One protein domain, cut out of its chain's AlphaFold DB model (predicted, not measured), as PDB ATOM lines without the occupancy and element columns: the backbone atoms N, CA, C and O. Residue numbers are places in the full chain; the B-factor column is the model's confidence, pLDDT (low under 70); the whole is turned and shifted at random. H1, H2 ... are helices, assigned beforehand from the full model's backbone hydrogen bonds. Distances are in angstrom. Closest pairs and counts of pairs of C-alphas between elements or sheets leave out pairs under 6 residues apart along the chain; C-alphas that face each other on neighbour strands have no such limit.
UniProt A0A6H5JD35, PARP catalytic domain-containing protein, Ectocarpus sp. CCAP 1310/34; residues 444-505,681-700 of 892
ATOM      1  N   ASP A 444     151.317 150.037 200.574       91.19
ATOM      2  CA  ASP A 444     151.472 151.465 200.287       91.19
ATOM      3  C   ASP A 444     152.944 151.868 200.058       91.19
ATOM      4  O   ASP A 444     153.269 152.548 199.081       91.19
ATOM      5  N   LEU A 445     153.875 151.362 200.873       91.06
ATOM      6  CA  LEU A 445     155.314 151.571 200.663       91.06
ATOM      7  C   LEU A 445     155.823 150.903 199.381       91.06
ATOM      8  O   LEU A 445     156.662 151.476 198.681       91.06
ATOM      9  N   PHE A 446     155.309 149.718 199.043       93.38
ATOM     10  CA  PHE A 446     155.615 149.050 197.779       93.38
ATOM     11  C   PHE A 446     155.086 149.840 196.575       93.38
ATOM     12  O   PHE A 446     155.811 150.053 195.603       93.38
ATOM     13  N   TRP A 447     153.857 150.357 196.655       92.38
ATOM     14  CA  TRP A 447     153.288 151.249 195.647       92.38
ATOM     15  C   TRP A 447     154.160 152.489 195.419       92.38
ATOM     16  O   TRP A 447     154.490 152.812 194.274       92.38
ATOM     17  N   MET A 448     154.586 153.148 196.500       88.81
ATOM     18  CA  MET A 448     155.487 154.302 196.437       88.81
ATOM     19  C   MET A 448     156.864 153.943 195.856       88.81
ATOM     20  O   MET A 448     157.469 154.766 195.168       88.81
ATOM     21  N   ALA A 449     157.357 152.720 196.077       90.94
ATOM     22  CA  ALA A 449     158.581 152.227 195.448       90.94
ATOM     23  C   ALA A 449     158.401 152.018 193.930       90.94
ATOM     24  O   ALA A 449     159.237 152.480 193.151       90.94
ATOM     25  N   MET A 450     157.286 151.412 193.503       91.88
ATOM     26  CA  MET A 450     156.948 151.132 192.094       91.88
ATOM     27  C   MET A 450     156.653 152.376 191.238       91.88
ATOM     28  O   MET A 450     156.587 152.272 190.016       91.88
ATOM     29  N   HIS A 451     156.502 153.549 191.850       88.00
ATOM     30  CA  HIS A 451     156.399 154.834 191.149       88.00
ATOM     31  C   HIS A 451     157.627 155.738 191.367       88.00
ATOM     32  O   HIS A 451     157.692 156.849 190.841       88.00
ATOM     33  N   SER A 452     158.616 155.283 192.141       85.06
ATOM     34  CA  SER A 452     159.892 155.981 192.283       85.06
ATOM     35  C   SER A 452     160.808 155.690 191.090       85.06
ATOM     36  O   SER A 452     160.769 154.602 190.516       85.06
ATOM     37  N   GLY A 453     161.749 156.593 190.799       82.44
ATOM     38  CA  GLY A 453     162.866 156.331 189.873       82.44
ATOM     39  C   GLY A 453     163.875 155.273 190.362       82.44
ATOM     40  O   GLY A 453     165.006 155.244 189.885       82.44
ATOM     41  N   ARG A 454     163.504 154.454 191.356       84.00
ATOM     42  CA  ARG A 454     164.305 153.383 191.969       84.00
ATOM     43  C   ARG A 454     163.509 152.085 192.151       84.00
ATOM     44  O   ARG A 454     163.903 151.242 192.951       84.00
ATOM     45  N   SER A 455     162.415 151.906 191.407       87.81
ATOM     46  CA  SER A 455     161.551 150.713 191.459       87.81
ATOM     47  C   SER A 455     162.307 149.385 191.304       87.81
ATOM     48  O   SER A 455     161.914 148.390 191.904       87.81
ATOM     49  N   GLU A 456     163.436 149.377 190.588       86.12
ATOM     50  CA  GLU A 456     164.353 148.233 190.472       86.12
ATOM     51  C   GLU A 456     164.813 147.673 191.836       86.12
ATOM     52  O   GLU A 456     164.891 146.458 191.988       86.12
ATOM     53  N   LEU A 457     165.027 148.527 192.848       83.75
ATOM     54  CA  LEU A 457     165.443 148.131 194.208       83.75
ATOM     55  C   LEU A 457     164.355 147.416 195.026       83.75
ATOM     56  O   LEU A 457     164.628 146.946 196.125       83.75
ATOM     57  N   ALA A 458     163.122 147.382 194.526       86.38
ATOM     58  CA  ALA A 458     161.976 146.768 195.188       86.38
ATOM     59  C   ALA A 458     161.240 145.779 194.270       86.38
ATOM     60  O   ALA A 458     160.154 145.325 194.616       86.38
ATOM     61  N   PHE A 459     161.765 145.494 193.074       88.50
ATOM     62  CA  PHE A 459     160.984 144.864 192.014       88.50
ATOM     63  C   PHE A 459     160.637 143.391 192.325       88.50
ATOM     64  O   PHE A 459     161.526 142.647 192.743       88.50
ATOM     65  N   PRO A 460     159.396 142.921 192.062       86.44
ATOM     66  CA  PRO A 460     158.967 141.534 192.286       86.44
ATOM     67  C   PRO A 460     159.523 140.562 191.225       86.44
ATOM     68  O   PRO A 460     158.790 139.803 190.589       86.44
ATOM     69  N   ALA A 461     160.843 140.586 191.028       79.31
ATOM     70  CA  ALA A 461     161.565 139.862 189.986       79.31
ATOM     71  C   ALA A 461     161.474 138.332 190.112       79.31
ATOM     72  O   ALA A 461     161.723 137.642 189.127       79.31
ATOM     73  N   THR A 462     161.127 137.803 191.294       75.69
ATOM     74  CA  THR A 462     161.012 136.361 191.556       75.69
ATOM     75  C   THR A 462     159.603 135.792 191.340       75.69
ATOM     76  O   THR A 462     159.449 134.577 191.382       75.69
ATOM     77  N   VAL A 463     158.558 136.592 191.083       75.62
ATOM     78  CA  VAL A 463     157.177 136.063 190.996       75.62
ATOM     79  C   VAL A 463     156.939 135.284 189.694       75.62
ATOM     80  O   VAL A 463     157.149 135.805 188.597       75.62
ATOM     81  N   GLN A 464     156.448 134.045 189.819       70.38
ATOM     82  CA  GLN A 464     156.318 133.087 188.713       70.38
ATOM     83  C   GLN A 464     154.875 132.652 188.378       70.38
ATOM     84  O   GLN A 464     153.930 132.788 189.169       70.38
ATOM     85  N   SER A 465     154.707 132.095 187.175       66.38
ATOM     86  CA  SER A 465     153.544 131.309 186.753       66.38
ATOM     87  C   SER A 465     153.987 130.127 185.903       66.38
ATOM     88  O   SER A 465     154.379 130.305 184.755       66.38
ATOM     89  N   GLY A 466     153.943 128.920 186.472       66.94
ATOM     90  CA  GLY A 466     154.674 127.795 185.892       66.94
ATOM     91  C   GLY A 466     156.165 128.136 185.870       66.94
ATOM     92  O   GLY A 466     156.738 128.454 186.909       66.94
ATOM     93  N   THR A 467     156.761 128.136 184.683       55.62
ATOM     94  CA  THR A 467     158.142 128.575 184.428       55.62
ATOM     95  C   THR A 467     158.325 130.096 184.397       55.62
ATOM     96  O   THR A 467     159.436 130.585 184.607       55.62
ATOM     97  N   ASP A 468     157.260 130.861 184.146       68.25
ATOM     98  CA  ASP A 468     157.391 132.187 183.537       68.25
ATOM     99  C   ASP A 468     157.437 133.315 184.575       68.25
ATOM    100  O   ASP A 468     156.618 133.365 185.494       68.25
ATOM    101  N   LEU A 469     158.365 134.265 184.412       76.94
ATOM    102  CA  LEU A 469     158.511 135.433 185.291       76.94
ATOM    103  C   LEU A 469     157.453 136.495 184.956       76.94
ATOM    104  O   LEU A 469     157.607 137.284 184.024       76.94
ATOM    105  N   VAL A 470     156.361 136.531 185.726       85.44
ATOM    106  CA  VAL A 470     155.113 137.217 185.323       85.44
ATOM    107  C   VAL A 470     155.225 138.736 185.219       85.44
ATOM    108  O   VAL A 470     154.424 139.348 184.515       85.44
ATOM    109  N   PHE A 471     156.193 139.344 185.906       90.12
ATOM    110  CA  PHE A 471     156.457 140.787 185.884       90.12
ATOM    111  C   PHE A 471     157.669 141.163 185.023       90.12
ATOM    112  O   PHE A 471     158.216 142.253 185.169       90.12
ATOM    113  N   LYS A 472     158.093 140.285 184.110       87.06
ATOM    114  CA  LYS A 472     159.015 140.659 183.039       87.06
ATOM    115  C   LYS A 472     158.287 140.820 181.711       87.06
ATOM    116  O   LYS A 472     157.297 140.136 181.444       87.06
ATOM    117  N   ASP A 473     158.780 141.746 180.896       83.25
ATOM    118  CA  ASP A 473     158.378 141.866 179.499       83.25
ATOM    119  C   ASP A 473     159.037 140.754 178.643       83.25
ATOM    120  O   ASP A 473     159.957 140.077 179.115       83.25
ATOM    121  N   PRO A 474     158.620 140.552 177.378       80.06
ATOM    122  CA  PRO A 474     159.216 139.537 176.499       80.06
ATOM    123  C   PRO A 474     160.709 139.735 176.172       80.06
ATOM    124  O   PRO A 474     161.309 138.859 175.561       80.06
ATOM    125  N   SER A 475     161.317 140.861 176.566       82.81
ATOM    126  CA  SER A 475     162.763 141.122 176.465       82.81
ATOM    127  C   SER A 475     163.510 140.925 177.795       82.81
ATOM    128  O   SER A 475     164.690 141.247 177.903       82.81
ATOM    129  N   GLY A 476     162.833 140.408 178.828       81.38
ATOM    130  CA  GLY A 476     163.412 140.131 180.143       81.38
ATOM    131  C   GLY A 476     163.576 141.357 181.050       81.38
ATOM    132  O   GLY A 476     164.192 141.235 182.119       81.38
ATOM    133  N   ARG A 477     163.033 142.521 180.666       86.38
ATOM    134  CA  ARG A 477     163.074 143.769 181.451       86.38
ATOM    135  C   ARG A 477     161.908 143.833 182.439       86.38
ATOM    136  O   ARG A 477     160.901 143.153 182.269       86.38
ATOM    137  N   ASN A 478     162.044 144.657 183.473       91.69
ATOM    138  CA  ASN A 478     161.065 144.782 184.555       91.69
ATOM    139  C   ASN A 478     159.808 145.554 184.105       91.69
ATOM    140  O   ASN A 478     159.880 146.750 183.825       91.69
ATOM    141  N   ASP A 479     158.653 144.885 184.080       93.06
ATOM    142  CA  ASP A 479     157.352 145.462 183.718       93.06
ATOM    143  C   ASP A 479     156.682 146.114 184.943       93.06
ATOM    144  O   ASP A 479     155.872 145.517 185.660       93.06
ATOM    145  N   VAL A 480     157.082 147.358 185.217       92.12
ATOM    146  CA  VAL A 480     156.592 148.152 186.357       92.12
ATOM    147  C   VAL A 480     155.115 148.523 186.199       92.12
ATOM    148  O   VAL A 480     154.371 148.487 187.181       92.12
ATOM    149  N   ASP A 481     154.656 148.815 184.981       92.38
ATOM    150  CA  ASP A 481     153.261 149.186 184.720       92.38
ATOM    151  C   ASP A 481     152.299 148.032 185.026       92.38
ATOM    152  O   ASP A 481     151.220 148.253 185.583       92.38
ATOM    153  N   LYS A 482     152.690 146.788 184.731       93.62
ATOM    154  CA  LYS A 482     151.925 145.587 185.096       93.62
ATOM    155  C   LYS A 482     151.886 145.364 186.604       93.62
ATOM    156  O   LYS A 482     150.820 145.036 187.125       93.62
ATOM    157  N   VAL A 483     152.979 145.613 187.332       94.19
ATOM    158  CA  VAL A 483     152.958 145.592 188.810       94.19
ATOM    159  C   VAL A 483     151.974 146.638 189.344       94.19
ATOM    160  O   VAL A 483     151.106 146.304 190.151       94.19
ATOM    161  N   GLN A 484     152.028 147.881 188.851       93.75
ATOM    162  CA  GLN A 484     151.085 148.933 189.250       93.75
ATOM    163  C   GLN A 484     149.624 148.571 188.931       93.75
ATOM    164  O   GLN A 484     148.739 148.839 189.742       93.75
ATOM    165  N   GLN A 485     149.348 147.948 187.780       94.00
ATOM    166  CA  GLN A 485     148.005 147.474 187.418       94.00
ATOM    167  C   GLN A 485     147.478 146.412 188.393       94.00
ATOM    168  O   GLN A 485     146.323 146.495 188.812       94.00
ATOM    169  N   VAL A 486     148.314 145.453 188.805       94.88
ATOM    170  CA  VAL A 486     147.929 144.445 189.809       94.88
ATOM    171  C   VAL A 486     147.668 145.101 191.170       94.88
ATOM    172  O   VAL A 486     146.672 144.777 191.814       94.88
ATOM    173  N   LEU A 487     148.481 146.081 191.581       94.62
ATOM    174  CA  LEU A 487     148.245 146.837 192.820       94.62
ATOM    175  C   LEU A 487     146.947 147.662 192.783       94.62
ATOM    176  O   LEU A 487     146.248 147.723 193.791       94.62
ATOM    177  N   ARG A 488     146.576 148.248 191.633       93.69
ATOM    178  CA  ARG A 488     145.276 148.934 191.457       93.69
ATOM    179  C   ARG A 488     144.078 147.978 191.594       93.69
ATOM    180  O   ARG A 488     142.990 148.436 191.932       93.69
ATOM    181  N   ALA A 489     144.263 146.676 191.350       94.44
ATOM    182  CA  ALA A 489     143.211 145.658 191.443       94.44
ATOM    183  C   ALA A 489     143.032 145.049 192.851       94.44
ATOM    184  O   ALA A 489     141.979 144.464 193.130       94.44
ATOM    185  N   LEU A 490     144.022 145.189 193.746       95.06
ATOM    186  CA  LEU A 490     143.891 144.799 195.154       95.06
ATOM    187  C   LEU A 490     142.833 145.683 195.852       95.06
ATOM    188  O   LEU A 490     142.936 146.906 195.761       95.06
ATOM    189  N   PRO A 491     141.830 145.113 196.546       94.31
ATOM    190  CA  PRO A 491     140.872 145.876 197.351       94.31
ATOM    191  C   PRO A 491     141.498 146.358 198.673       94.31
ATOM    192  O   PRO A 491     142.645 146.023 198.965       94.31
ATOM    193  N   THR A 492     140.744 147.116 199.481       94.31
ATOM    194  CA  THR A 492     141.210 147.586 200.805       94.31
ATOM    195  C   THR A 492     141.566 146.410 201.725       94.31
ATOM    196  O   THR A 492     141.067 145.291 201.548       94.31
ATOM    197  N   VAL A 493     142.402 146.634 202.743       94.00
ATOM    198  CA  VAL A 493     142.747 145.563 203.694       94.00
ATOM    199  C   VAL A 493     141.508 145.132 204.488       94.00
ATOM    200  O   VAL A 493     141.290 143.934 204.660       94.00
ATOM    201  N   ALA A 494     140.622 146.062 204.838       92.31
ATOM    202  CA  ALA A 494     139.322 145.818 205.452       92.31
ATOM    203  C   ALA A 494     138.364 145.001 204.562       92.31
ATOM    204  O   ALA A 494     137.605 144.185 205.085       92.31
ATOM    205  N   ASP A 495     138.394 145.154 203.231       92.88
ATOM    206  CA  ASP A 495     137.660 144.267 202.310       92.88
ATOM    207  C   ASP A 495     138.225 142.845 202.344       92.88
ATOM    208  O   ASP A 495     137.462 141.878 202.406       92.88
ATOM    209  N   MET A 496     139.556 142.702 202.334       93.88
ATOM    210  CA  MET A 496     140.208 141.393 202.432       93.88
ATOM    211  C   MET A 496     139.913 140.731 203.786       93.88
ATOM    212  O   MET A 496     139.580 139.547 203.832       93.88
ATOM    213  N   GLN A 497     139.919 141.495 204.881       92.56
ATOM    214  CA  GLN A 497     139.497 141.032 206.205       92.56
ATOM    215  C   GLN A 497     138.020 140.627 206.237       92.56
ATOM    216  O   GLN A 497     137.717 139.541 206.725       92.56
ATOM    217  N   ARG A 498     137.100 141.430 205.682       91.38
ATOM    218  CA  ARG A 498     135.673 141.063 205.573       91.38
ATOM    219  C   ARG A 498     135.473 139.798 204.733       91.38
ATOM    220  O   ARG A 498     134.649 138.967 205.102       91.38
ATOM    221  N   CYS A 499     136.260 139.591 203.675       88.75
ATOM    222  CA  CYS A 499     136.269 138.338 202.912       88.75
ATOM    223  C   CYS A 499     136.659 137.135 203.794       88.75
ATOM    224  O   CYS A 499     135.949 136.131 203.816       88.75
ATOM    225  N   ILE A 500     137.742 137.251 204.574       85.44
ATOM    226  CA  ILE A 500     138.217 136.188 205.479       85.44
ATOM    227  C   ILE A 500     137.222 135.926 206.624       85.44
ATOM    228  O   ILE A 500     136.980 134.771 206.962       85.44
ATOM    229  N   LYS A 501     136.621 136.965 207.215       83.69
ATOM    230  CA  LYS A 501     135.621 136.820 208.289       83.69
ATOM    231  C   LYS A 501     134.354 136.125 207.799       83.69
ATOM    232  O   LYS A 501     133.918 135.145 208.397       83.69
ATOM    233  N   ARG A 502     133.830 136.544 206.639       80.31
ATOM    234  CA  ARG A 502     132.681 135.890 205.990       80.31
ATOM    235  C   ARG A 502     132.979 134.412 205.707       80.31
ATOM    236  O   ARG A 502     132.163 133.572 206.068       80.31
ATOM    237  N   LYS A 503     134.185 134.081 205.217       75.56
ATOM    238  CA  LYS A 503     134.685 132.697 205.046       75.56
ATOM    239  C   LYS A 503     134.700 131.861 206.341       75.56
ATOM    240  O   LYS A 503     134.677 130.637 206.272       75.56
ATOM    241  N   ARG A 504     134.730 132.488 207.519       72.06
ATOM    242  CA  ARG A 504     134.743 131.808 208.829       72.06
ATOM    243  C   ARG A 504     133.368 131.688 209.484       72.06
ATOM    244  O   ARG A 504     133.270 131.117 210.563       72.06
ATOM    245  N   GLY A 505     132.317 132.240 208.873       59.25
ATOM    246  CA  GLY A 505     131.017 132.391 209.535       59.25
ATOM    247  C   GLY A 505     131.017 133.443 210.653       59.25
ATOM    248  O   GLY A 505     130.047 133.529 211.403       59.25
ATOM    249  N   SER A 681     137.563 131.619 198.855       78.25
ATOM    250  CA  SER A 681     138.836 131.897 199.535       78.25
ATOM    251  C   SER A 681     139.367 133.281 199.154       78.25
ATOM    252  O   SER A 681     139.032 133.796 198.083       78.25
ATOM    253  N   LEU A 682     140.243 133.873 199.981       84.38
ATOM    254  CA  LEU A 682     140.887 135.144 199.622       84.38
ATOM    255  C   LEU A 682     141.668 135.012 198.303       84.38
ATOM    256  O   LEU A 682     141.618 135.905 197.462       84.38
ATOM    257  N   GLU A 683     142.338 133.874 198.101       85.75
ATOM    258  CA  GLU A 683     143.017 133.541 196.848       85.75
ATOM    259  C   GLU A 683     142.074 133.617 195.645       85.75
ATOM    260  O   GLU A 683     142.383 134.315 194.678       85.75
ATOM    261  N   LYS A 684     140.906 132.966 195.710       85.50
ATOM    262  CA  LYS A 684     139.934 132.970 194.612       85.50
ATOM    263  C   LYS A 684     139.368 134.375 194.378       85.50
ATOM    264  O   LYS A 684     139.435 134.867 193.256       85.50
ATOM    265  N   ALA A 685     138.934 135.061 195.437       89.00
ATOM    266  CA  ALA A 685     138.358 136.408 195.360       89.00
ATOM    267  C   ALA A 685     139.345 137.490 194.862       89.00
ATOM    268  O   ALA A 685     138.922 138.499 194.294       89.00
ATOM    269  N   LEU A 686     140.657 137.305 195.058       91.81
ATOM    270  CA  LEU A 686     141.687 138.168 194.467       91.81
ATOM    271  C   LEU A 686     142.047 137.744 193.035       91.81
ATOM    272  O   LEU A 686     142.202 138.610 192.179       91.81
ATOM    273  N   THR A 687     142.123 136.442 192.751       89.88
ATOM    274  CA  THR A 687     142.413 135.903 191.407       89.88
ATOM    275  C   THR A 687     141.328 136.287 190.395       89.88
ATOM    276  O   THR A 687     141.646 136.643 189.263       89.88
ATOM    277  N   GLU A 688     140.059 136.308 190.817       90.75
ATOM    278  CA  GLU A 688     138.913 136.784 190.024       90.75
ATOM    279  C   GLU A 688     138.991 138.284 189.683       90.75
ATOM    280  O   GLU A 688     138.491 138.704 188.641       90.75
ATOM    281  N   ARG A 689     139.645 139.099 190.526       91.38
ATOM    282  CA  ARG A 689     139.902 140.527 190.251       91.38
ATOM    283  C   ARG A 689     141.097 140.721 189.323       91.38
ATOM    284  O   ARG A 689     141.060 141.569 188.436       91.38
ATOM    285  N   ASN A 690     142.171 139.969 189.556       93.25
ATOM    286  CA  ASN A 690     143.352 139.918 188.702       93.25
ATOM    287  C   ASN A 690     144.137 138.616 188.986       93.25
ATOM    288  O   ASN A 690     144.520 138.405 190.140       93.25
ATOM    289  N   PRO A 691     144.473 137.789 187.975       90.50
ATOM    290  CA  PRO A 691     145.158 136.505 188.177       90.50
ATOM    291  C   PRO A 691     146.504 136.555 188.919       90.50
ATOM    292  O   PRO A 691     146.985 135.527 189.393       90.50
ATOM    293  N   LEU A 692     147.132 137.731 189.024       90.94
ATOM    294  CA  LEU A 692     148.400 137.934 189.728       90.94
ATOM    295  C   LEU A 692     148.238 138.583 191.114       90.94
ATOM    296  O   LEU A 692     149.218 138.645 191.855       90.94
ATOM    297  N   ALA A 693     147.039 139.039 191.500       92.44
ATOM    298  CA  ALA A 693     146.817 139.787 192.744       92.44
ATOM    299  C   ALA A 693     147.188 138.988 194.000       92.44
ATOM    300  O   ALA A 693     147.978 139.467 194.815       92.44
ATOM    301  N   TYR A 694     146.691 137.752 194.138       89.12
ATOM    302  CA  TYR A 694     147.048 136.908 195.282       89.12
ATOM    303  C   TYR A 694     148.545 136.567 195.303       89.12
ATOM    304  O   TYR A 694     149.168 136.584 196.362       89.12
ATOM    305  N   ARG A 695     149.158 136.330 194.134       86.75
ATOM    306  CA  ARG A 695     150.589 135.998 194.032       86.75
ATOM    307  C   ARG A 695     151.487 137.172 194.412       86.75
ATOM    308  O   ARG A 695     152.458 136.964 195.135       86.75
ATOM    309  N   LEU A 696     151.146 138.387 193.980       90.38
ATOM    310  CA  LEU A 696     151.864 139.607 194.355       90.38
ATOM    311  C   LEU A 696     151.696 139.919 195.848       90.38
ATOM    312  O   LEU A 696     152.685 140.226 196.507       90.38
ATOM    313  N   LEU A 697     150.486 139.769 196.402       91.00
ATOM    314  CA  LEU A 697     150.237 139.931 197.839       91.00
ATOM    315  C   LEU A 697     151.022 138.903 198.671       91.00
ATOM    316  O   LEU A 697     151.690 139.270 199.636       91.00
ATOM    317  N   ARG A 698     150.999 137.621 198.278       84.94
ATOM    318  CA  ARG A 698     151.768 136.556 198.940       84.94
ATOM    319  C   ARG A 698     153.270 136.822 198.874       84.94
ATOM    320  O   ARG A 698     153.942 136.666 199.892       84.94
ATOM    321  N   TRP A 699     153.788 137.245 197.718       85.75
ATOM    322  CA  TRP A 699     155.192 137.631 197.571       85.75
ATOM    323  C   TRP A 699     155.543 138.792 198.503       85.75
ATOM    324  O   TRP A 699     156.462 138.663 199.299       85.75
ATOM    325  N   LEU A 700     154.760 139.874 198.491       87.25
ATOM    326  CA  LEU A 700     154.991 141.068 199.311       87.25
ATOM    327  C   LEU A 700     155.024 140.743 200.815       87.25
ATOM    328  O   LEU A 700     155.888 141.235 201.540       87.25
TER     329      LEU A 700
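This is residues 444 to 505 and 681 to 700 of the 892 residues of the protein "PARP catalytic domain-containing protein" of Ectocarpus sp. CCAP 1310/34 (UniProt A0A6H5JD35). Six helices touch one another in a single drawn-out series, H2, H1, H3, H6, H5, H4, with H3 and H6 nearest the middle, H1 and H2 towards one end and H4 at the other. A long loop, residues 459 to 479, makes much of the end opposite H4. The printed part has 82 residues with six named helices, H1 to H6 in order, and no named strand; the class is all helix. It is only just compact, close to loose, with a radius of gyration of the C-alphas of 13.7 A, and only just flat, spanning 46 by 28 by 15 A.

H1, residues 444 to 450, touches H2, residues 455 to 458, closest at the C-alphas of Ala 449 and Ser 455, 5.2 A. H1 also touches H3, residues 480 to 489, at a shallow tilt of 26 degrees, opposite ways; the closest C-alphas, of Met 450 and Val 480, are 6.5 A apart. H3 touches H6, residues 693 to 700, at a steep tilt of 66 degrees, with the C-alphas of Val 486 and Ala 693 closest at 5.6 A. H6 touches H5, residues 682 to 687, at a steep tilt of 64 degrees, with the C-alphas of Glu 683 and Tyr 694 closest at 5.5 A. H5 only just touches H4, residues 493 to 503, with 3 pairs of C-alphas within 8 A, the closest those of Cys 499 and Leu 682, 6.5 A. H3 and H4 are apart. Every O i to N i+4 pair is within hydrogen-bond range in H1, H3, H4, H5 and H6; H2 is too short for such a pair.

H1 begins at C-alpha 444 (151.472, 151.465, 200.287) and H6 ends at C-alpha 700 (154.991, 141.068, 199.311). H4 measures 15.2 A, H3 14.5 A and H6 10.6 A.

The farthest C-alphas, of Ser 475 and Gly 505, are 46.7 A apart. Residues 506 to 680 are not printed; C-alphas 505 and 681 are 12.7 A apart. The link from H2 to H3 is long, with 21 residues. Residues 465 to 468 and 505 have pLDDT under 70.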